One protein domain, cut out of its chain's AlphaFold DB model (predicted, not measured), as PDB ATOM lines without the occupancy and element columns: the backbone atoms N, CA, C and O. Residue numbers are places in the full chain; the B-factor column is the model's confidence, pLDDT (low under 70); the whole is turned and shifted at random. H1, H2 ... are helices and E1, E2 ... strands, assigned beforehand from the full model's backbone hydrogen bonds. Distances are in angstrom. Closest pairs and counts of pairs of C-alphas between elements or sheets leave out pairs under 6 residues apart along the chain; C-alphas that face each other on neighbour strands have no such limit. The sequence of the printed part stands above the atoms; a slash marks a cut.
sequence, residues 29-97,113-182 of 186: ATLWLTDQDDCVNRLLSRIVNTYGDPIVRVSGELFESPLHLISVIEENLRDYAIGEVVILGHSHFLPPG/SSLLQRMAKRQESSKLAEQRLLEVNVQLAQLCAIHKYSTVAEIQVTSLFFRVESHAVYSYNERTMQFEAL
ATOM      1  N   ALA A  29      63.905 -35.034  86.462       78.50
ATOM      2  CA  ALA A  29      64.341 -34.620  85.133       78.50
ATOM      3  C   ALA A  29      65.578 -35.405  84.715       78.50
ATOM      4  O   ALA A  29      66.421 -35.732  85.551       78.50
ATOM      5  N   THR A  30      65.681 -35.664  83.416       79.88
ATOM      6  CA  THR A  30      66.877 -36.221  82.791       79.88
ATOM      7  C   THR A  30      67.460 -35.163  81.864       79.88
ATOM      8  O   THR A  30      66.838 -34.798  80.876       79.88
ATOM      9  N   LEU A  31      68.634 -34.648  82.205       82.69
ATOM     10  CA  LEU A  31      69.391 -33.680  81.431       82.69
ATOM     11  C   LEU A  31      70.413 -34.412  80.567       82.69
ATOM     12  O   LEU A  31      71.355 -35.005  81.088       82.69
ATOM     13  N   TRP A  32      70.264 -34.328  79.253       83.25
ATOM     14  CA  TRP A  32      71.260 -34.864  78.331       83.25
ATOM     15  C   TRP A  32      72.281 -33.789  77.984       83.25
ATOM     16  O   TRP A  32      71.905 -32.723  77.512       83.25
ATOM     17  N   LEU A  33      73.563 -34.070  78.191       86.06
ATOM     18  CA  LEU A  33      74.682 -33.221  77.800       86.06
ATOM     19  C   LEU A  33      75.401 -33.861  76.621       86.06
ATOM     20  O   LEU A  33      75.864 -34.997  76.711       86.06
ATOM     21  N   THR A  34      75.513 -33.140  75.513       84.25
ATOM     22  CA  THR A  34      76.196 -33.653  74.321       84.25
ATOM     23  C   THR A  34      76.842 -32.542  73.510       84.25
ATOM     24  O   THR A  34      76.481 -31.373  73.662       84.25
ATOM     25  N   ASP A  35      77.786 -32.924  72.653       81.19
ATOM     26  CA  ASP A  35      78.522 -32.001  71.799       81.19
ATOM     27  C   ASP A  35      77.637 -31.385  70.691       81.19
ATOM     28  O   ASP A  35      76.563 -31.881  70.308       81.19
ATOM     29  N   GLN A  36      78.102 -30.266  70.150       78.38
ATOM     30  CA  GLN A  36      77.512 -29.558  69.025       78.38
ATOM     31  C   GLN A  36      77.840 -30.184  67.658       78.38
ATOM     32  O   GLN A  36      77.258 -29.780  66.649       78.38
ATOM     33  N   ASP A  37      78.645 -31.245  67.635       78.19
ATOM     34  CA  ASP A  37      79.017 -31.986  66.433       78.19
ATOM     35  C   ASP A  37      77.828 -32.473  65.581       78.19
ATOM     36  O   ASP A  37      76.830 -33.022  66.063       78.19
ATOM     37  N   ASP A  38      77.979 -32.355  64.258       74.62
ATOM     38  CA  ASP A  38      76.962 -32.751  63.275       74.62
ATOM     39  C   ASP A  38      76.644 -34.250  63.280       74.62
ATOM     40  O   ASP A  38      75.543 -34.667  62.904       74.62
ATOM     41  N   CYS A  39      77.592 -35.083  63.717       74.69
ATOM     42  CA  CYS A  39      77.372 -36.522  63.830       74.69
ATOM     43  C   CYS A  39      76.313 -36.858  64.894       74.69
ATOM     44  O   CYS A  39      75.548 -37.811  64.719       74.69
ATOM     45  N   VAL A  40      76.206 -36.026  65.934       74.69
ATOM     46  CA  VAL A  40      75.238 -36.169  67.021       74.69
ATOM     47  C   VAL A  40      73.849 -35.716  66.571       74.69
ATOM     48  O   VAL A  40      72.866 -36.375  66.897       74.69
ATOM     49  N   ASN A  41      73.743 -34.674  65.730       73.06
ATOM     50  CA  ASN A  41      72.461 -34.142  65.231       73.06
ATOM     51  C   ASN A  41      71.529 -35.225  64.663       73.06
ATOM     52  O   ASN A  41      70.323 -35.215  64.908       73.06
ATOM     53  N   ARG A  42      72.085 -36.192  63.925       69.50
ATOM     54  CA  ARG A  42      71.302 -37.293  63.334       69.50
ATOM     55  C   ARG A  42      70.737 -38.243  64.393       69.50
ATOM     56  O   ARG A  42      69.645 -38.775  64.214       69.50
ATOM     57  N   LEU A  43      71.467 -38.437  65.487       72.62
ATOM     58  CA  LEU A  43      71.100 -39.312  66.596       72.62
ATOM     59  C   LEU A  43      70.083 -38.663  67.541       72.62
ATOM     60  O   LEU A  43      69.214 -39.364  68.056       72.62
ATOM     61  N   LEU A  44      70.150 -37.340  67.729       70.94
ATOM     62  CA  LEU A  44      69.249 -36.600  68.621       70.94
ATOM     63  C   LEU A  44      67.779 -36.872  68.307       70.94
ATOM     64  O   LEU A  44      67.001 -37.120  69.217       70.94
ATOM     65  N   SER A  45      67.416 -36.933  67.023       67.94
ATOM     66  CA  SER A  45      66.045 -37.258  66.608       67.94
ATOM     67  C   SER A  45      65.543 -38.607  67.144       67.94
ATOM     68  O   SER A  45      64.359 -38.744  67.429       67.94
ATOM     69  N   ARG A  46      66.429 -39.597  67.316       69.12
ATOM     70  CA  ARG A  46      66.089 -40.904  67.896       69.12
ATOM     71  C   ARG A  46      66.087 -40.852  69.417       69.12
ATOM     72  O   ARG A  46      65.148 -41.336  70.032       69.12
ATOM     73  N   ILE A  47      67.097 -40.222  70.016       67.19
ATOM     74  CA  ILE A  47      67.225 -40.122  71.477       67.19
ATOM     75  C   ILE A  47      66.059 -39.346  72.089       67.19
ATOM     76  O   ILE A  47      65.482 -39.824  73.056       67.19
ATOM     77  N   VAL A  48      65.661 -38.209  71.511       66.94
ATOM     78  CA  VAL A  48      64.515 -37.418  72.001       66.94
ATOM     79  C   VAL A  48      63.233 -38.254  71.999       66.94
ATOM     80  O   VAL A  48      62.459 -38.202  72.951       66.94
ATOM     81  N   ASN A  49      63.023 -39.074  70.965       66.50
ATOM     82  CA  ASN A  49      61.842 -39.934  70.877       66.50
ATOM     83  C   ASN A  49      61.850 -41.059  71.923       66.50
ATOM     84  O   ASN A  49      60.789 -41.430  72.420       66.50
ATOM     85  N   THR A  50      63.024 -41.598  72.258       63.38
ATOM     86  CA  THR A  50      63.163 -42.717  73.203       63.38
ATOM     87  C   THR A  50      63.232 -42.256  74.661       63.38
ATOM     88  O   THR A  50      62.731 -42.945  75.547       63.38
ATOM     89  N   TYR A  51      63.832 -41.095  74.925       61.41
ATOM     90  CA  TYR A  51      64.195 -40.650  76.273       61.41
ATOM     91  C   TYR A  51      63.563 -39.312  76.704       61.41
ATOM     92  O   TYR A  51      63.688 -38.947  77.873       61.41
ATOM     93  N   GLY A  52      62.841 -38.615  75.816       60.12
ATOM     94  CA  GLY A  52      62.210 -37.316  76.091       60.12
ATOM     95  C   GLY A  52      63.204 -36.143  76.141       60.12
ATOM     96  O   GLY A  52      64.407 -36.336  75.998       60.12
ATOM     97  N   ASP A  53      62.709 -34.917  76.346       59.34
ATOM     98  CA  ASP A  53      63.536 -33.707  76.540       59.34
ATOM     99  C   ASP A  53      63.595 -33.324  78.031       59.34
ATOM    100  O   ASP A  53      62.576 -33.497  78.716       59.34
ATOM    101  N   PRO A  54      64.720 -32.787  78.569       59.22
ATOM    102  CA  PRO A  54      65.662 -31.873  77.893       59.22
ATOM    103  C   PRO A  54      67.047 -32.411  77.475       59.22
ATOM    104  O   PRO A  54      67.824 -32.936  78.280       59.22
ATOM    105  N   ILE A  55      67.417 -32.107  76.225       69.69
ATOM    106  CA  ILE A  55      68.792 -32.170  75.710       69.69
ATOM    107  C   ILE A  55      69.430 -30.779  75.689       69.69
ATOM    108  O   ILE A  55      69.001 -29.890  74.958       69.69
ATOM    109  N   VAL A  56      70.508 -30.606  76.448       77.50
ATOM    110  CA  VAL A  56      71.358 -29.415  76.424       77.50
ATOM    111  C   VAL A  56      72.628 -29.712  75.643       77.50
ATOM    112  O   VAL A  56      73.405 -30.618  75.947       77.50
ATOM    113  N   ARG A  57      72.843 -28.907  74.605       76.88
ATOM    114  CA  ARG A  57      74.023 -29.013  73.756       76.88
ATOM    115  C   ARG A  57      75.086 -28.045  74.223       76.88
ATOM    116  O   ARG A  57      74.868 -26.834  74.239       76.88
ATOM    117  N   VAL A  58      76.248 -28.579  74.550       74.25
ATOM    118  CA  VAL A  58      77.410 -27.812  74.991       74.25
ATOM    119  C   VAL A  58      78.532 -28.020  73.982       74.25
ATOM    120  O   VAL A  58      78.629 -29.083  73.382       74.25
ATOM    121  N   SER A  59      79.345 -26.997  73.738       71.88
ATOM    122  CA  SER A  59      80.559 -27.149  72.927       71.88
ATOM    123  C   SER A  59      81.473 -28.218  73.539       71.88
ATOM    124  O   SER A  59      81.601 -28.260  74.764       71.88
ATOM    125  N   GLY A  60      82.150 -29.015  72.709       67.88
ATOM    126  CA  GLY A  60      83.221 -29.935  73.110       67.88
ATOM    127  C   GLY A  60      84.211 -29.327  74.115       67.88
ATOM    128  O   GLY A  60      84.603 -29.968  75.088       67.88
ATOM    129  N   GLU A  61      84.531 -28.042  73.947       69.19
ATOM    130  CA  GLU A  61      85.425 -27.272  74.826       69.19
ATOM    131  C   GLU A  61      84.893 -27.129  76.262       69.19
ATOM    132  O   GLU A  61      85.661 -27.092  77.222       69.19
ATOM    133  N   LEU A  62      83.570 -27.096  76.454       72.62
ATOM    134  CA  LEU A  62      82.971 -27.017  77.791       72.62
ATOM    135  C   LEU A  62      83.190 -28.307  78.586       72.62
ATOM    136  O   LEU A  62      83.245 -28.256  79.814       72.62
ATOM    137  N   PHE A  63      83.401 -29.443  77.916       76.69
ATOM    138  CA  PHE A  63      83.780 -30.683  78.592       76.69
ATOM    139  C   PHE A  63      85.205 -30.651  79.156       76.69
ATOM    140  O   PHE A  63      85.555 -31.491  79.987       76.69
ATOM    141  N   GLU A  64      86.031 -29.675  78.769       76.31
ATOM    142  CA  GLU A  64      87.335 -29.428  79.396       76.31
ATOM    143  C   GLU A  64      87.226 -28.681  80.727       76.31
ATOM    144  O   GLU A  64      88.162 -28.721  81.527       76.31
ATOM    145  N   SER A  65      86.084 -28.045  81.008       82.88
ATOM    146  CA  SER A  65      85.861 -27.292  82.240       82.88
ATOM    147  C   SER A  65      84.694 -27.867  83.053       82.88
ATOM    148  O   SER A  65      83.553 -27.417  82.918       82.88
ATOM    149  N   PRO A  66      84.967 -28.810  83.976       77.12
ATOM    150  CA  PRO A  66      83.940 -29.415  84.819       77.12
ATOM    151  C   PRO A  66      83.101 -28.398  85.606       77.12
ATOM    152  O   PRO A  66      81.911 -28.605  85.796       77.12
ATOM    153  N   LEU A  67      83.685 -27.264  86.010       80.19
ATOM    154  CA  LEU A  67      82.961 -26.195  86.711       80.19
ATOM    155  C   LEU A  67      81.887 -25.531  85.838       80.19
ATOM    156  O   LEU A  67      80.809 -25.222  86.337       80.19
ATOM    157  N   HIS A  68      82.147 -25.350  84.539       82.19
ATOM    158  CA  HIS A  68      81.142 -24.808  83.624       82.19
ATOM    159  C   HIS A  68      80.006 -25.810  83.395       82.19
ATOM    160  O   HIS A  68      78.845 -25.410  83.368       82.19
ATOM    161  N   LEU A  69      80.317 -27.111  83.300       81.81
ATOM    162  CA  LEU A  69      79.289 -28.156  83.223       81.81
ATOM    163  C   LEU A  69      78.379 -28.140  84.454       81.81
ATOM    164  O   LEU A  69      77.165 -28.251  84.315       81.81
ATOM    165  N   ILE A  70      78.946 -27.944  85.646       82.44
ATOM    166  CA  ILE A  70      78.176 -27.816  86.889       82.44
ATOM    167  C   ILE A  70      77.216 -26.623  86.820       82.44
ATOM    168  O   ILE A  70      76.037 -26.786  87.116       82.44
ATOM    169  N   SER A  71      77.667 -25.454  86.356       83.19
ATOM    170  CA  SER A  71      76.782 -24.291  86.188       83.19
ATOM    171  C   SER A  71      75.632 -24.555  85.207       83.19
ATOM    172  O   SER A  71      74.497 -24.166  85.475       83.19
ATOM    173  N   VAL A  72      75.897 -25.266  84.104       84.00
ATOM    174  CA  VAL A  72      74.858 -25.674  83.142       84.00
ATOM    175  C   VAL A  72      73.843 -26.618  83.795       84.00
ATOM    176  O   VAL A  72      72.636 -26.465  83.601       84.00
ATOM    177  N   ILE A  73      74.311 -27.578  84.593       82.94
ATOM    178  CA  ILE A  73      73.453 -28.518  85.325       82.94
ATOM    179  C   ILE A  73      72.580 -27.770  86.337       82.94
ATOM    180  O   ILE A  73      71.373 -28.000  86.384       82.94
ATOM    181  N   GLU A  74      73.156 -26.841  87.101       80.88
ATOM    182  CA  GLU A  74      72.427 -26.017  88.072       80.88
ATOM    183  C   GLU A  74      71.335 -25.168  87.430       80.88
ATOM    184  O   GLU A  74      70.256 -25.022  88.000       80.88
ATOM    185  N   GLU A  75      71.606 -24.585  86.264       82.19
ATOM    186  CA  GLU A  75      70.632 -23.771  85.544       82.19
ATOM    187  C   GLU A  75      69.448 -24.611  85.049       82.19
ATOM    188  O   GLU A  75      68.298 -24.207  85.211       82.19
ATOM    189  N   ASN A  76      69.719 -25.804  84.512       81.00
ATOM    190  CA  ASN A  76      68.696 -26.649  83.891       81.00
ATOM    191  C   ASN A  76      67.924 -27.519  84.887       81.00
ATOM    192  O   ASN A  76      66.768 -27.865  84.640       81.00
ATOM    193  N   LEU A  77      68.537 -27.873  86.019       79.06
ATOM    194  CA  LEU A  77      67.921 -28.725  87.037       79.06
ATOM    195  C   LEU A  77      67.405 -27.951  88.256       79.06
ATOM    196  O   LEU A  77      66.873 -28.570  89.176       79.06
ATOM    197  N   ARG A  78      67.498 -26.613  88.261       76.25
ATOM    198  CA  ARG A  78      67.163 -25.751  89.411       76.25
ATOM    199  C   ARG A  78      65.812 -26.056  90.059       76.25
ATOM    200  O   ARG A  78      65.717 -26.024  91.283       76.25
ATOM    201  N   ASP A  79      64.796 -26.340  89.249       74.12
ATOM    202  CA  ASP A  79      63.407 -26.505  89.692       74.12
ATOM    203  C   ASP A  79      63.012 -27.970  89.966       74.12
ATOM    204  O   ASP A  79      61.863 -28.254  90.325       74.12
ATOM    205  N   TYR A  80      63.948 -28.910  89.806       73.94
ATOM    206  CA  TYR A  80      63.701 -30.346  89.922       73.94
ATOM    207  C   TYR A  80      64.218 -30.912  91.244       73.94
ATOM    208  O   TYR A  80      65.243 -30.497  91.774       73.94
ATOM    209  N   ALA A  81      63.492 -31.895  91.782       66.06
ATOM    210  CA  ALA A  81      63.857 -32.539  93.044       66.06
ATOM    211  C   ALA A  81      64.926 -33.628  92.851       66.06
ATOM    212  O   ALA A  81      65.758 -33.836  93.735       66.06
ATOM    213  N   ILE A  82      64.888 -34.317  91.703       67.75
ATOM    214  CA  ILE A  82      65.813 -35.391  91.321       67.75
ATOM    215  C   ILE A  82      66.324 -35.099  89.913       67.75
ATOM    216  O   ILE A  82      65.524 -34.900  88.994       67.75
ATOM    217  N   GLY A  83      67.646 -35.098  89.760       76.12
ATOM    218  CA  GLY A  83      68.328 -34.851  88.501       76.12
ATOM    219  C   GLY A  83      69.101 -36.073  88.029       76.12
ATOM    220  O   GLY A  83      69.963 -36.581  88.737       76.12
ATOM    221  N   GLU A  84      68.838 -36.539  86.820       81.94
ATOM    222  CA  GLU A  84      69.716 -37.478  86.127       81.94
ATOM    223  C   GLU A  84      70.454 -36.711  85.034       81.94
ATOM    224  O   GLU A  84      69.825 -36.038  84.229       81.94
ATOM    225  N   VAL A  85      71.780 -36.763  85.018       84.88
ATOM    226  CA  VAL A  85      72.615 -36.131  83.996       84.88
ATOM    227  C   VAL A  85      73.207 -37.232  83.138       84.88
ATOM    228  O   VAL A  85      73.975 -38.057  83.621       84.88
ATOM    229  N   VAL A  86      72.869 -37.245  81.857       85.50
ATOM    230  CA  VAL A  86      73.396 -38.205  80.891       85.50
ATOM    231  C   VAL A  86      74.383 -37.481  79.992       85.50
ATOM    232  O   VAL A  86      73.992 -36.607  79.226       85.50
ATOM    233  N   ILE A  87      75.664 -37.835  80.061       87.44
ATOM    234  CA  ILE A  87      76.672 -37.327  79.131       87.44
ATOM    235  C   ILE A  87      76.752 -38.277  77.943       87.44
ATOM    236  O   ILE A  87      77.089 -39.450  78.104       87.44
ATOM    237  N   LEU A  88      76.481 -37.757  76.752       86.44
ATOM    238  CA  LEU A  88      76.572 -38.482  75.497       86.44
ATOM    239  C   LEU A  88      77.821 -38.047  74.725       86.44
ATOM    240  O   LEU A  88      77.820 -36.997  74.072       86.44
ATOM    241  N   GLY A  89      78.865 -38.873  74.791       86.81
ATOM    242  CA  GLY A  89      80.068 -38.741  73.965       86.81
ATOM    243  C   GLY A  89      79.937 -39.481  72.631       86.81
ATOM    244  O   GLY A  89      78.995 -40.243  72.415       86.81
ATOM    245  N   HIS A  90      80.897 -39.284  71.731       85.38
ATOM    246  CA  HIS A  90      80.961 -39.959  70.427       85.38
ATOM    247  C   HIS A  90      82.409 -40.210  69.978       85.38
ATOM    248  O   HIS A  90      83.350 -39.736  70.606       85.38
ATOM    249  N   SER A  91      82.609 -40.913  68.855       76.38
ATOM    250  CA  SER A  91      83.937 -41.267  68.301       76.38
ATOM    251  C   SER A  91      84.903 -40.085  68.068       76.38
ATOM    252  O   SER A  91      86.094 -40.308  67.856       76.38
ATOM    253  N   HIS A  92      84.413 -38.841  68.088       74.06
ATOM    254  CA  HIS A  92      85.200 -37.613  67.898       74.06
ATOM    255  C   HIS A  92      85.284 -36.747  69.161       74.06
ATOM    256  O   HIS A  92      85.776 -35.628  69.092       74.06
ATOM    257  N   PHE A  93      84.835 -37.270  70.302       74.56
ATOM    258  CA  PHE A  93      84.800 -36.581  71.587       74.56
ATOM    259  C   PHE A  93      86.206 -36.458  72.187       74.56
ATOM    260  O   PHE A  93      86.575 -37.161  73.128       74.56
ATOM    261  N   LEU A  94      87.030 -35.616  71.569       74.44
ATOM    262  CA  LEU A  94      88.441 -35.432  71.870       74.44
ATOM    263  C   LEU A  94      88.786 -33.939  71.911       74.44
ATOM    264  O   LEU A  94      88.300 -33.191  71.064       74.44
ATOM    265  N   PRO A  95      89.679 -33.514  72.823       61.69
ATOM    266  CA  PRO A  95      90.219 -32.160  72.842       61.69
ATOM    267  C   PRO A  95      90.782 -31.719  71.483       61.69
ATOM    268  O   PRO A  95      91.420 -32.535  70.790       61.69
ATOM    269  N   PRO A  96      90.655 -30.429  71.119       55.41
ATOM    270  CA  PRO A  96      91.358 -29.870  69.973       55.41
ATOM    271  C   PRO A  96      92.873 -30.088  70.143       55.41
ATOM    272  O   PRO A  96      93.511 -29.537  71.033       55.41
ATOM    273  N   GLY A  97      93.451 -30.951  69.302       56.69
ATOM    274  CA  GLY A  97      94.866 -31.354  69.358       56.69
ATOM    275  C   GLY A  97      95.108 -32.846  69.615       56.69
ATOM    276  O   GLY A  97      96.121 -33.372  69.159       56.69
ATOM    277  N   SER A 113      97.963 -45.280  53.008       61.47
ATOM    278  CA  SER A 113      97.557 -45.906  54.272       61.47
ATOM    279  C   SER A 113      96.627 -47.091  53.995       61.47
ATOM    280  O   SER A 113      95.508 -46.946  53.479       61.47
ATOM    281  N   SER A 114      97.122 -48.292  54.297       79.31
ATOM    282  CA  SER A 114      96.361 -49.514  54.058       79.31
ATOM    283  C   SER A 114      95.030 -49.432  54.813       79.31
ATOM    284  O   SER A 114      94.909 -48.759  55.841       79.31
ATOM    285  N   LEU A 115      93.992 -50.103  54.307       75.56
ATOM    286  CA  LEU A 115      92.684 -50.127  54.972       75.56
ATOM    287  C   LEU A 115      92.810 -50.561  56.444       75.56
ATOM    288  O   LEU A 115      92.172 -49.965  57.307       75.56
ATOM    289  N   LEU A 116      93.714 -51.503  56.736       78.06
ATOM    290  CA  LEU A 116      94.037 -51.950  58.092       78.06
ATOM    291  C   LEU A 116      94.596 -50.825  58.974       78.06
ATOM    292  O   LEU A 116      94.131 -50.655  60.097       78.06
ATOM    293  N   GLN A 117      95.535 -50.017  58.473       75.81
ATOM    294  CA  GLN A 117      96.076 -48.876  59.225       75.81
ATOM    295  C   GLN A 117      95.011 -47.812  59.502       75.81
ATOM    296  O   GLN A 117      94.938 -47.279  60.608       75.81
ATOM    297  N   ARG A 118      94.141 -47.525  58.524       75.75
ATOM    298  CA  ARG A 118      93.029 -46.580  58.714       75.75
ATOM    299  C   ARG A 118      92.022 -47.083  59.749       75.75
ATOM    300  O   ARG A 118      91.543 -46.290  60.556       75.75
ATOM    301  N   MET A 119      91.724 -48.382  59.747       76.06
ATOM    302  CA  MET A 119      90.857 -49.002  60.751       76.06
ATOM    303  C   MET A 119      91.484 -48.967  62.147       76.06
ATOM    304  O   MET A 119      90.812 -48.564  63.093       76.06
ATOM    305  N   ALA A 120      92.768 -49.313  62.270       77.69
ATOM    306  CA  ALA A 120      93.486 -49.285  63.544       77.69
ATOM    307  C   ALA A 120      93.496 -47.876  64.157       77.69
ATOM    308  O   ALA A 120      93.135 -47.710  65.320       77.69
ATOM    309  N   LYS A 121      93.796 -46.851  63.348       78.44
ATOM    310  CA  LYS A 121      93.809 -45.451  63.791       78.44
ATOM    311  C   LYS A 121      92.435 -44.971  64.275       78.44
ATOM    312  O   LYS A 121      92.351 -44.282  65.286       78.44
ATOM    313  N   ARG A 122      91.349 -45.356  63.589       76.31
ATOM    314  CA  ARG A 122      89.974 -45.039  64.028       76.31
ATOM    315  C   ARG A 122      89.600 -45.741  65.331       76.31
ATOM    316  O   ARG A 122      88.953 -45.148  66.191       76.31
ATOM    317  N   GLN A 123      89.996 -47.002  65.479       79.94
ATOM    318  CA  GLN A 123      89.743 -47.750  66.706       79.94
ATOM    319  C   GLN A 123      90.482 -47.128  67.895       79.94
ATOM    320  O   GLN A 123      89.918 -47.033  68.982       79.94
ATOM    321  N   GLU A 124      91.721 -46.689  67.685       81.81
ATOM    322  CA  GLU A 124      92.518 -45.998  68.696       81.81
ATOM    323  C   GLU A 124      91.876 -44.669  69.116       81.81
ATOM    324  O   GLU A 124      91.656 -44.457  70.308       81.81
ATOM    325  N   SER A 125      91.463 -43.825  68.161       80.19
ATOM    326  CA  SER A 125      90.770 -42.568  68.484       80.19
ATOM    327  C   SER A 125      89.448 -42.793  69.218       80.19
ATOM    328  O   SER A 125      89.144 -42.067  70.159       80.19
ATOM    329  N   SER A 126      88.682 -43.822  68.837       83.44
ATOM    330  CA  SER A 126      87.423 -44.155  69.515       83.44
ATOM    331  C   SER A 126      87.655 -44.584  70.963       83.44
ATOM    332  O   SER A 126      86.893 -44.179  71.833       83.44
ATOM    333  N   LYS A 127      88.699 -45.375  71.241       85.00
ATOM    334  CA  LYS A 127      89.050 -45.765  72.617       85.00
ATOM    335  C   LYS A 127      89.483 -44.567  73.457       85.00
ATOM    336  O   LYS A 127      89.139 -44.490  74.632       85.00
ATOM    337  N   LEU A 128      90.221 -43.636  72.856       87.00
ATOM    338  CA  LEU A 128      90.650 -42.417  73.537       87.00
ATOM    339  C   LEU A 128      89.438 -41.539  73.893       87.00
ATOM    340  O   LEU A 128      89.346 -41.044  75.013       87.00
ATOM    341  N   ALA A 129      88.464 -41.430  72.985       86.25
ATOM    342  CA  ALA A 129      87.210 -40.721  73.235       86.25
ATOM    343  C   ALA A 129      86.371 -41.375  74.351       86.25
ATOM    344  O   ALA A 129      85.837 -40.675  75.210       86.25
ATOM    345  N   GLU A 130      86.297 -42.710  74.388       89.25
ATOM    346  CA  GLU A 130      85.654 -43.458  75.481       89.25
ATOM    347  C   GLU A 130      86.319 -43.173  76.831       89.25
ATOM    348  O   GLU A 130      85.633 -42.857  77.804       89.25
ATOM    349  N   GLN A 131      87.652 -43.232  76.893       88.56
ATOM    350  CA  GLN A 131      88.395 -42.918  78.112       88.56
ATOM    351  C   GLN A 131      88.127 -41.480  78.567       88.56
ATOM    352  O   GLN A 131      87.841 -41.245  79.741       88.56
ATOM    353  N   ARG A 132      88.164 -40.522  77.635       87.31
ATOM    354  CA  ARG A 132      87.907 -39.115  77.939       87.31
ATOM    355  C   ARG A 132      86.503 -38.903  78.503       87.31
ATOM    356  O   ARG A 132      86.342 -38.170  79.476       87.31
ATOM    357  N   LEU A 133      85.496 -39.554  77.923       89.38
ATOM    358  CA  LEU A 133      84.122 -39.498  78.419       89.38
ATOM    359  C   LEU A 133      84.020 -39.996  79.868       89.38
ATOM    360  O   LEU A 133      83.347 -39.365  80.685       89.38
ATOM    361  N   LEU A 134      84.703 -41.093  80.203       89.88
ATOM    362  CA  LEU A 134      84.727 -41.622  81.568       89.88
ATOM    363  C   LEU A 134      85.434 -40.673  82.539       89.88
ATOM    364  O   LEU A 134      84.939 -40.456  83.641       89.88
ATOM    365  N   GLU A 135      86.545 -40.055  82.134       89.44
ATOM    366  CA  GLU A 135      87.238 -39.048  82.951       89.44
ATOM    367  C   GLU A 135      86.328 -37.857  83.275       89.44
ATOM    368  O   GLU A 135      86.242 -37.441  84.432       89.44
ATOM    369  N   VAL A 136      85.612 -37.338  82.272       88.00
ATOM    370  CA  VAL A 136      84.629 -36.261  82.457       88.00
ATOM    371  C   VAL A 136      83.507 -36.710  83.391       88.00
ATOM    372  O   VAL A 136      83.144 -35.970  84.303       88.00
ATOM    373  N   ASN A 137      82.974 -37.920  83.197       89.62
ATOM    374  CA  ASN A 137      81.911 -38.467  84.038       89.62
ATOM    375  C   ASN A 137      82.345 -38.542  85.510       89.62
ATOM    376  O   ASN A 137      81.634 -38.035  86.373       89.62
ATOM    377  N   VAL A 138      83.536 -39.082  85.788       88.75
ATOM    378  CA  VAL A 138      84.072 -39.192  87.152       88.75
ATOM    379  C   VAL A 138      84.273 -37.814  87.783       88.75
ATOM    380  O   VAL A 138      83.857 -37.600  88.921       88.75
ATOM    381  N   GLN A 139      84.878 -36.866  87.058       88.06
ATOM    382  CA  GLN A 139      85.080 -35.500  87.553       88.06
ATOM    383  C   GLN A 139      83.746 -34.819  87.876       88.06
ATOM    384  O   GLN A 139      83.603 -34.189  88.924       88.06
ATOM    385  N   LEU A 140      82.752 -34.981  87.003       86.06
ATOM    386  CA  LEU A 140      81.436 -34.389  87.185       86.06
ATOM    387  C   LEU A 140      80.670 -35.039  88.341       86.06
ATOM    388  O   LEU A 140      80.100 -34.330  89.163       86.06
ATOM    389  N   ALA A 141      80.699 -36.368  88.454       85.12
ATOM    390  CA  ALA A 141      80.078 -37.098  89.556       85.12
ATOM    391  C   ALA A 141      80.674 -36.683  90.910       85.12
ATOM    392  O   ALA A 141      79.937 -36.440  91.866       85.12
ATOM    393  N   GLN A 142      82.001 -36.528  90.984       85.75
ATOM    394  CA  GLN A 142      82.683 -36.030  92.181       85.75
ATOM    395  C   GLN A 142      82.251 -34.605  92.530       85.75
ATOM    396  O   GLN A 142      81.931 -34.325  93.685       85.75
ATOM    397  N   LEU A 143      82.207 -33.706  91.544       83.69
ATOM    398  CA  LEU A 143      81.775 -32.329  91.767       83.69
ATOM    399  C   LEU A 143      80.309 -32.253  92.193       83.69
ATOM    400  O   LEU A 143      80.018 -31.553  93.154       83.69
ATOM    401  N   CYS A 144      79.413 -33.021  91.573       81.56
ATOM    402  CA  CYS A 144      78.012 -33.121  91.984       81.56
ATOM    403  C   CYS A 144      77.845 -33.684  93.403       81.56
ATOM    404  O   CYS A 144      76.912 -33.301  94.102       81.56
ATOM    405  N   ALA A 145      78.735 -34.572  93.853       80.56
ATOM    406  CA  ALA A 145      78.706 -35.095  95.219       80.56
ATOM    407  C   ALA A 145      79.198 -34.069  96.259       80.56
ATOM    408  O   ALA A 145      78.691 -34.027  97.383       80.56
ATOM    409  N   ILE A 146      80.189 -33.247  95.898       79.25
ATOM    410  CA  ILE A 146      80.747 -32.195  96.764       79.25
ATOM    411  C   ILE A 146      79.808 -30.984  96.820       79.25
ATOM    412  O   ILE A 146      79.525 -30.453  97.899       79.25
ATOM    413  N   HIS A 147      79.317 -30.548  95.661       70.31
ATOM    414  CA  HIS A 147      78.387 -29.440  95.529       70.31
ATOM    415  C   HIS A 147      76.981 -29.915  95.883       70.31
ATOM    416  O   HIS A 147      76.235 -30.421  95.052       70.31
ATOM    417  N   LYS A 148      76.597 -29.729  97.148       63.50
ATOM    418  CA  LYS A 148      75.198 -29.875  97.552       63.50
ATOM    419  C   LYS A 148      74.379 -28.762  96.913       63.50
ATOM    420  O   LYS A 148      74.368 -27.633  97.404       63.50
ATOM    421  N   TYR A 149      73.681 -29.091  95.835       64.25
ATOM    422  CA  TYR A 149      72.719 -28.191  95.221       64.25
ATOM    423  C   TYR A 149      71.583 -27.913  96.204       64.25
ATOM    424  O   TYR A 149      71.017 -28.820  96.812       64.25
ATOM    425  N   SER A 150      71.249 -26.636  96.392       54.53
ATOM    426  CA  SER A 150      70.226 -26.224  97.363       54.53
ATOM    427  C   SER A 150      68.814 -26.714  97.004       54.53
ATOM    428  O   SER A 150      67.936 -26.762  97.874       54.53
ATOM    429  N   THR A 151      68.592 -27.099  95.744       57.53
ATOM    430  CA  THR A 151      67.293 -27.523  95.209       57.53
ATOM    431  C   THR A 151      67.241 -28.973  94.724       57.53
ATOM    432  O   THR A 151      66.185 -29.589  94.869       57.53
ATOM    433  N   VAL A 152      68.349 -29.541  94.237       61.47
ATOM    434  CA  VAL A 152      68.403 -30.921  93.725       61.47
ATOM    435  C   VAL A 152      68.978 -31.841  94.798       61.47
ATOM    436  O   VAL A 152      70.131 -31.692  95.198       61.47
ATOM    437  N   ALA A 153      68.170 -32.783  95.286       61.72
ATOM    438  CA  ALA A 153      68.561 -33.655  96.396       61.72
ATOM    439  C   ALA A 153      69.613 -34.696  95.988       61.72
ATOM    440  O   ALA A 153      70.425 -35.110  96.815       61.72
ATOM    441  N   GLU A 154      69.594 -35.109  94.721       72.88
ATOM    442  CA  GLU A 154      70.471 -36.144  94.191       72.88
ATOM    443  C   GLU A 154      70.694 -35.916  92.692       72.88
ATOM    444  O   GLU A 154      69.726 -35.759  91.939       72.88
ATOM    445  N   ILE A 155      71.968 -35.884  92.277       79.81
ATOM    446  CA  ILE A 155      72.370 -35.879  90.869       79.81
ATOM    447  C   ILE A 155      73.126 -37.163  90.560       79.81
ATOM    448  O   ILE A 155      74.192 -37.408  91.121       79.81
ATOM    449  N   GLN A 156      72.584 -37.953  89.639       83.94
ATOM    450  CA  GLN A 156      73.249 -39.141  89.108       83.94
ATOM    451  C   GLN A 156      73.835 -38.815  87.740       83.94
ATOM    452  O   GLN A 156      73.132 -38.269  86.894       83.94
ATOM    453  N   VAL A 157      75.116 -39.122  87.528       85.38
ATOM    454  CA  VAL A 157      75.808 -38.846  86.264       85.38
ATOM    455  C   VAL A 157      76.063 -40.152  85.520       85.38
ATOM    456  O   VAL A 157      76.889 -40.963  85.929       85.38
ATOM    457  N   THR A 158      75.404 -40.330  84.384       87.00
ATOM    458  CA  THR A 158      75.523 -41.508  83.519       87.00
ATOM    459  C   THR A 158      76.296 -41.139  82.257       87.00
ATOM    460  O   THR A 158      76.134 -40.044  81.726       87.00
ATOM    461  N   SER A 159      77.154 -42.032  81.763       88.62
ATOM    462  CA  SER A 159      77.855 -41.848  80.487       88.62
ATOM    463  C   SER A 159      77.325 -42.816  79.435       88.62
ATOM    464  O   SER A 159      77.221 -44.021  79.665       88.62
ATOM    465  N   LEU A 160      77.003 -42.274  78.266       88.62
ATOM    466  CA  LEU A 160      76.641 -43.019  77.070       88.62
ATOM    467  C   LEU A 160      77.601 -42.651  75.944       88.62
ATOM    468  O   LEU A 160      78.002 -41.497  75.799       88.62
ATOM    469  N   PHE A 161      77.956 -43.634  75.129       88.38
ATOM    470  CA  PHE A 161      78.883 -43.450  74.025       88.38
ATOM    471  C   PHE A 161      78.221 -43.800  72.700       88.38
ATOM    472  O   PHE A 161      77.734 -44.911  72.503       88.38
ATOM    473  N   PHE A 162      78.214 -42.855  71.770       85.44
ATOM    474  CA  PHE A 162      77.697 -43.051  70.430       85.44
ATOM    475  C   PHE A 162      78.814 -43.399  69.447       85.44
ATOM    476  O   PHE A 162      79.687 -42.581  69.147       85.44
ATOM    477  N   ARG A 163      78.748 -44.598  68.868       83.88
ATOM    478  CA  ARG A 163      79.638 -44.969  67.765       83.88
ATOM    479  C   ARG A 163      79.010 -44.561  66.448       83.88
ATOM    480  O   ARG A 163      78.035 -45.165  65.997       83.88
ATOM    481  N   VAL A 164      79.607 -43.558  65.811       77.88
ATOM    482  CA  VAL A 164      79.140 -43.012  64.529       77.88
ATOM    483  C   VAL A 164      79.143 -44.092  63.441       77.88
ATOM    484  O   VAL A 164      78.254 -44.122  62.599       77.88
ATOM    485  N   GLU A 165      80.111 -45.011  63.478       77.19
ATOM    486  CA  GLU A 165      80.282 -46.066  62.478       77.19
ATOM    487  C   GLU A 165      79.179 -47.128  62.513       77.19
ATOM    488  O   GLU A 165      78.749 -47.595  61.461       77.19
ATOM    489  N   SER A 166      78.740 -47.529  63.710       78.00
ATOM    490  CA  SER A 166      77.688 -48.539  63.888       78.00
ATOM    491  C   SER A 166      76.304 -47.930  64.097       78.00
ATOM    492  O   SER A 166      75.323 -48.668  64.131       78.00
ATOM    493  N   HIS A 167      76.214 -46.603  64.233       77.19
ATOM    494  CA  HIS A 167      74.993 -45.884  64.591       77.19
ATOM    495  C   HIS A 167      74.321 -46.405  65.873       77.19
ATOM    496  O   HIS A 167      73.107 -46.275  66.032       77.19
ATOM    497  N   ALA A 168      75.103 -46.972  66.793       81.19
ATOM    498  CA  ALA A 168      74.611 -47.553  68.036       81.19
ATOM    499  C   ALA A 168      75.088 -46.752  69.253       81.19
ATOM    500  O   ALA A 168      76.176 -46.164  69.251       81.19
ATOM    501  N   VAL A 169      74.256 -46.745  70.295       83.75
ATOM    502  CA  VAL A 169      74.570 -46.150  71.596       83.75
ATOM    503  C   VAL A 169      75.012 -47.258  72.542       83.75
ATOM    504  O   VAL A 169      74.425 -48.337  72.579       83.75
ATOM    505  N   TYR A 170      76.064 -46.985  73.296       88.00
ATOM    506  CA  TYR A 170      76.678 -47.913  74.223       88.00
ATOM    507  C   TYR A 170      76.609 -47.330  75.630       88.00
ATOM    508  O   TYR A 170      76.822 -46.133  75.819       88.00
ATOM    509  N   SER A 171      76.344 -48.176  76.617       89.69
ATOM    510  CA  SER A 171      76.437 -47.826  78.033       89.69
ATOM    511  C   SER A 171      77.707 -48.410  78.627       89.69
ATOM    512  O   SER A 171      78.083 -49.538  78.297       89.69
ATOM    513  N   TYR A 172      78.356 -47.668  79.520       89.38
ATOM    514  CA  TYR A 172      79.498 -48.203  80.247       89.38
ATOM    515  C   TYR A 172      79.039 -49.239  81.277       89.38
ATOM    516  O   TYR A 172      78.250 -48.935  82.172       89.38
ATOM    517  N   ASN A 173      79.534 -50.467  81.157       87.25
ATOM    518  CA  ASN A 173      79.306 -51.523  82.128       87.25
ATOM    519  C   ASN A 173      80.502 -51.590  83.085       87.25
ATOM    520  O   ASN A 173      81.590 -52.035  82.724       87.25
ATOM    521  N   GLU A 174      80.292 -51.177  84.334       84.00
ATOM    522  CA  GLU A 174      81.337 -51.154  85.368       84.00
ATOM    523  C   GLU A 174      81.875 -52.547  85.728       84.00
ATOM    524  O   GLU A 174      83.000 -52.671  86.208       84.00
ATOM    525  N   ARG A 175      81.098 -53.615  85.503       86.75
ATOM    526  CA  ARG A 175      81.535 -54.987  85.817       86.75
ATOM    527  C   ARG A 175      82.518 -55.509  84.784       86.75
ATOM    528  O   ARG A 175      83.457 -56.216  85.138       86.75
ATOM    529  N   THR A 176      82.277 -55.195  83.516       87.94
ATOM    530  CA  THR A 176      83.134 -55.614  82.400       87.94
ATOM    531  C   THR A 176      84.180 -54.560  82.047       87.94
ATOM    532  O   THR A 176      85.118 -54.869  81.315       87.94
ATOM    533  N   MET A 177      84.064 -53.351  82.613       86.31
ATOM    534  CA  MET A 177      84.897 -52.177  82.334       86.31
ATOM    535  C   MET A 177      84.908 -51.823  80.840       86.31
ATOM    536  O   MET A 177      85.943 -51.468  80.273       86.31
ATOM    537  N   GLN A 178      83.761 -51.991  80.176       87.50
ATOM    538  CA  GLN A 178      83.617 -51.818  78.731       87.50
ATOM    539  C   GLN A 178      82.300 -51.137  78.371       87.50
ATOM    540  O   GLN A 178      81.292 -51.271  79.061       87.50
ATOM    541  N   PHE A 179      82.312 -50.421  77.247       87.12
ATOM    542  CA  PHE A 179      81.099 -49.929  76.610       87.12
ATOM    543  C   PHE A 179      80.396 -51.073  75.879       87.12
ATOM    544  O   PHE A 179      80.924 -51.642  74.923       87.12
ATOM    545  N   GLU A 180      79.184 -51.388  76.319       89.12
ATOM    546  CA  GLU A 180      78.340 -52.436  75.752       89.12
ATOM    547  C   GLU A 180      77.164 -51.800  75.019       89.12
ATOM    548  O   GLU A 180      76.606 -50.803  75.478       89.12
ATOM    549  N   ALA A 181      76.815 -52.344  73.851       84.12
ATOM    550  CA  ALA A 181      75.720 -51.805  73.058       84.12
ATOM    551  C   ALA A 181      74.426 -51.905  73.867       84.12
ATOM    552  O   ALA A 181      74.054 -52.993  74.314       84.12
ATOM    553  N   LEU A 182      73.726 -50.783  74.014       79.50
ATOM    554  CA  LEU A 182      72.328 -50.826  74.407       79.50
ATOM    555  C   LEU A 182      71.609 -51.568  73.280       79.50
ATOM    556  O   LEU A 182      71.822 -51.253  72.108       79.50
TER     557      LEU A 182
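What this domain is: This is residues 29 to 97 and 113 to 182 of the 186 residues of an uncharacterized protein of Bremerella volcania (UniProt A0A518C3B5). A strongly twisted sheet of six strands has the long helix H4 along E4 on one face, with H3 on that face too, and H1 over the other face. Residues 113 to 121, of which 115 to 121 belong to H4, stick out past the body as an arm, while E5 and E6, a hairpin, make up one side of the sheet. The printed part has 139 residues, with four named helices and six named strands in the order E1 H1 E2 H2 H3 E3 H4 E4 E5 E6, and its class is mixed, helices and strands. The sheet is mixed too, with its strands in the order E2 E1 E3 E4 E5 E6. The whole is compact, with a radius of gyration of the C-alphas of 15.4 A, yet its outline is elongated, spanning 56 by 31 by 30 A.

How they stand to each other: Look first at E3, residues 82 to 90, and E4, residues 154 to 163: these inner strands are parallel at 20 degrees, with N 85 and O 156 within hydrogen-bond range at 2.8 A. E1, residues 29 to 34, is parallel to E3 at 21 degrees, with N 31 and O 84 at 2.7 A. The edge strand E2, residues 55 to 57, is the neighbour of E1 and parallel to it at 30 degrees, with N 56 and O 32 at 2.8 A. On the other side of E4 comes E5, residues 168 to 173, antiparallel to it at 131 degrees, with N 161 and O 170 at 2.8 A. The edge strand E6, residues 178 to 181, is antiparallel to E5 at 141 degrees, with N 171 and O 180 at 2.9 A. E4, E5 and E6 form a meander, each strand the antiparallel neighbour of the one before, and E4 and E5 are a hairpin, as are E5 and E6. Now find H4, residues 115 to 146, over E4 at a height of 8.2 A over the sheet; it runs along the strands, at 6 degrees to E4 on the local plane, and the closest C-alphas of the two are those of Ala 141 and Val 157, 5.7 A apart. H1, residues 38 to 51, is on the opposite face from H4, over E3 at a height of 7.7 A, slantwise to the strands at 34 degrees to E3 on the local plane; its C-alpha at Val 40 comes to 7.7 A from that of His 90, the closest pair of H1 and E3. H3, residues 66 to 77, is on the sheet at a height of 7.8 A. With H3 and H4 on one face and H1 on the other, there are three layers. With its residues 66 to 70 alone H3 touches H4, the same way at a steep tilt of 67 degrees, the closest C-alphas being those of Pro 66 and Leu 140, 6.1 A apart. H2, residues 60 to 64, only grazes the sheet, and H2 and H3 touch only at the corner, only just, with 3 pairs of C-alphas within 8 A, the closest being those of Leu 62 and His 68 at 6.5 A. H1 and H4 are apart. E1, H1, E2 is a strand-helix-strand unit, two parallel neighbours joined through a helix, and E2, H2 H3, E3 is a split one, with E1 between its strands; both crossovers are right-handed. Every O i to N i+4 pair is within hydrogen-bond range in H3 and H4, against 5 of 10 in H1 and 0 of 1 in H2, where 2 of 2 O i to N i+3 pairs are.

Where its parts are: Find C-alpha 154 at (70.471, -36.144, 94.191); from there E4 runs 29.3 A to C-alpha 163, beside E3, 26.2 A long. E1 begins at C-alpha 29, (64.341, -34.620, 85.133), and spans 16.1 A. H4 measures 47.0 A from C-alpha 115 at (92.684, -50.127, 54.972) to C-alpha 146. H1 is 19.9 A long and H3 16.2 A.

The domain as a whole: The C-alphas of Ser 114 and Ser 150 are the two farthest apart, at 55.7 A. Residues 98 to 112 are not printed, and C-alphas 97 and 113 are 21.1 A apart across this cut. Of the links that are printed whole, none is long. The mean pLDDT of the printed part is 78.2; look for values under 70 at, among others, residues 45 to 55 and 148 to 153.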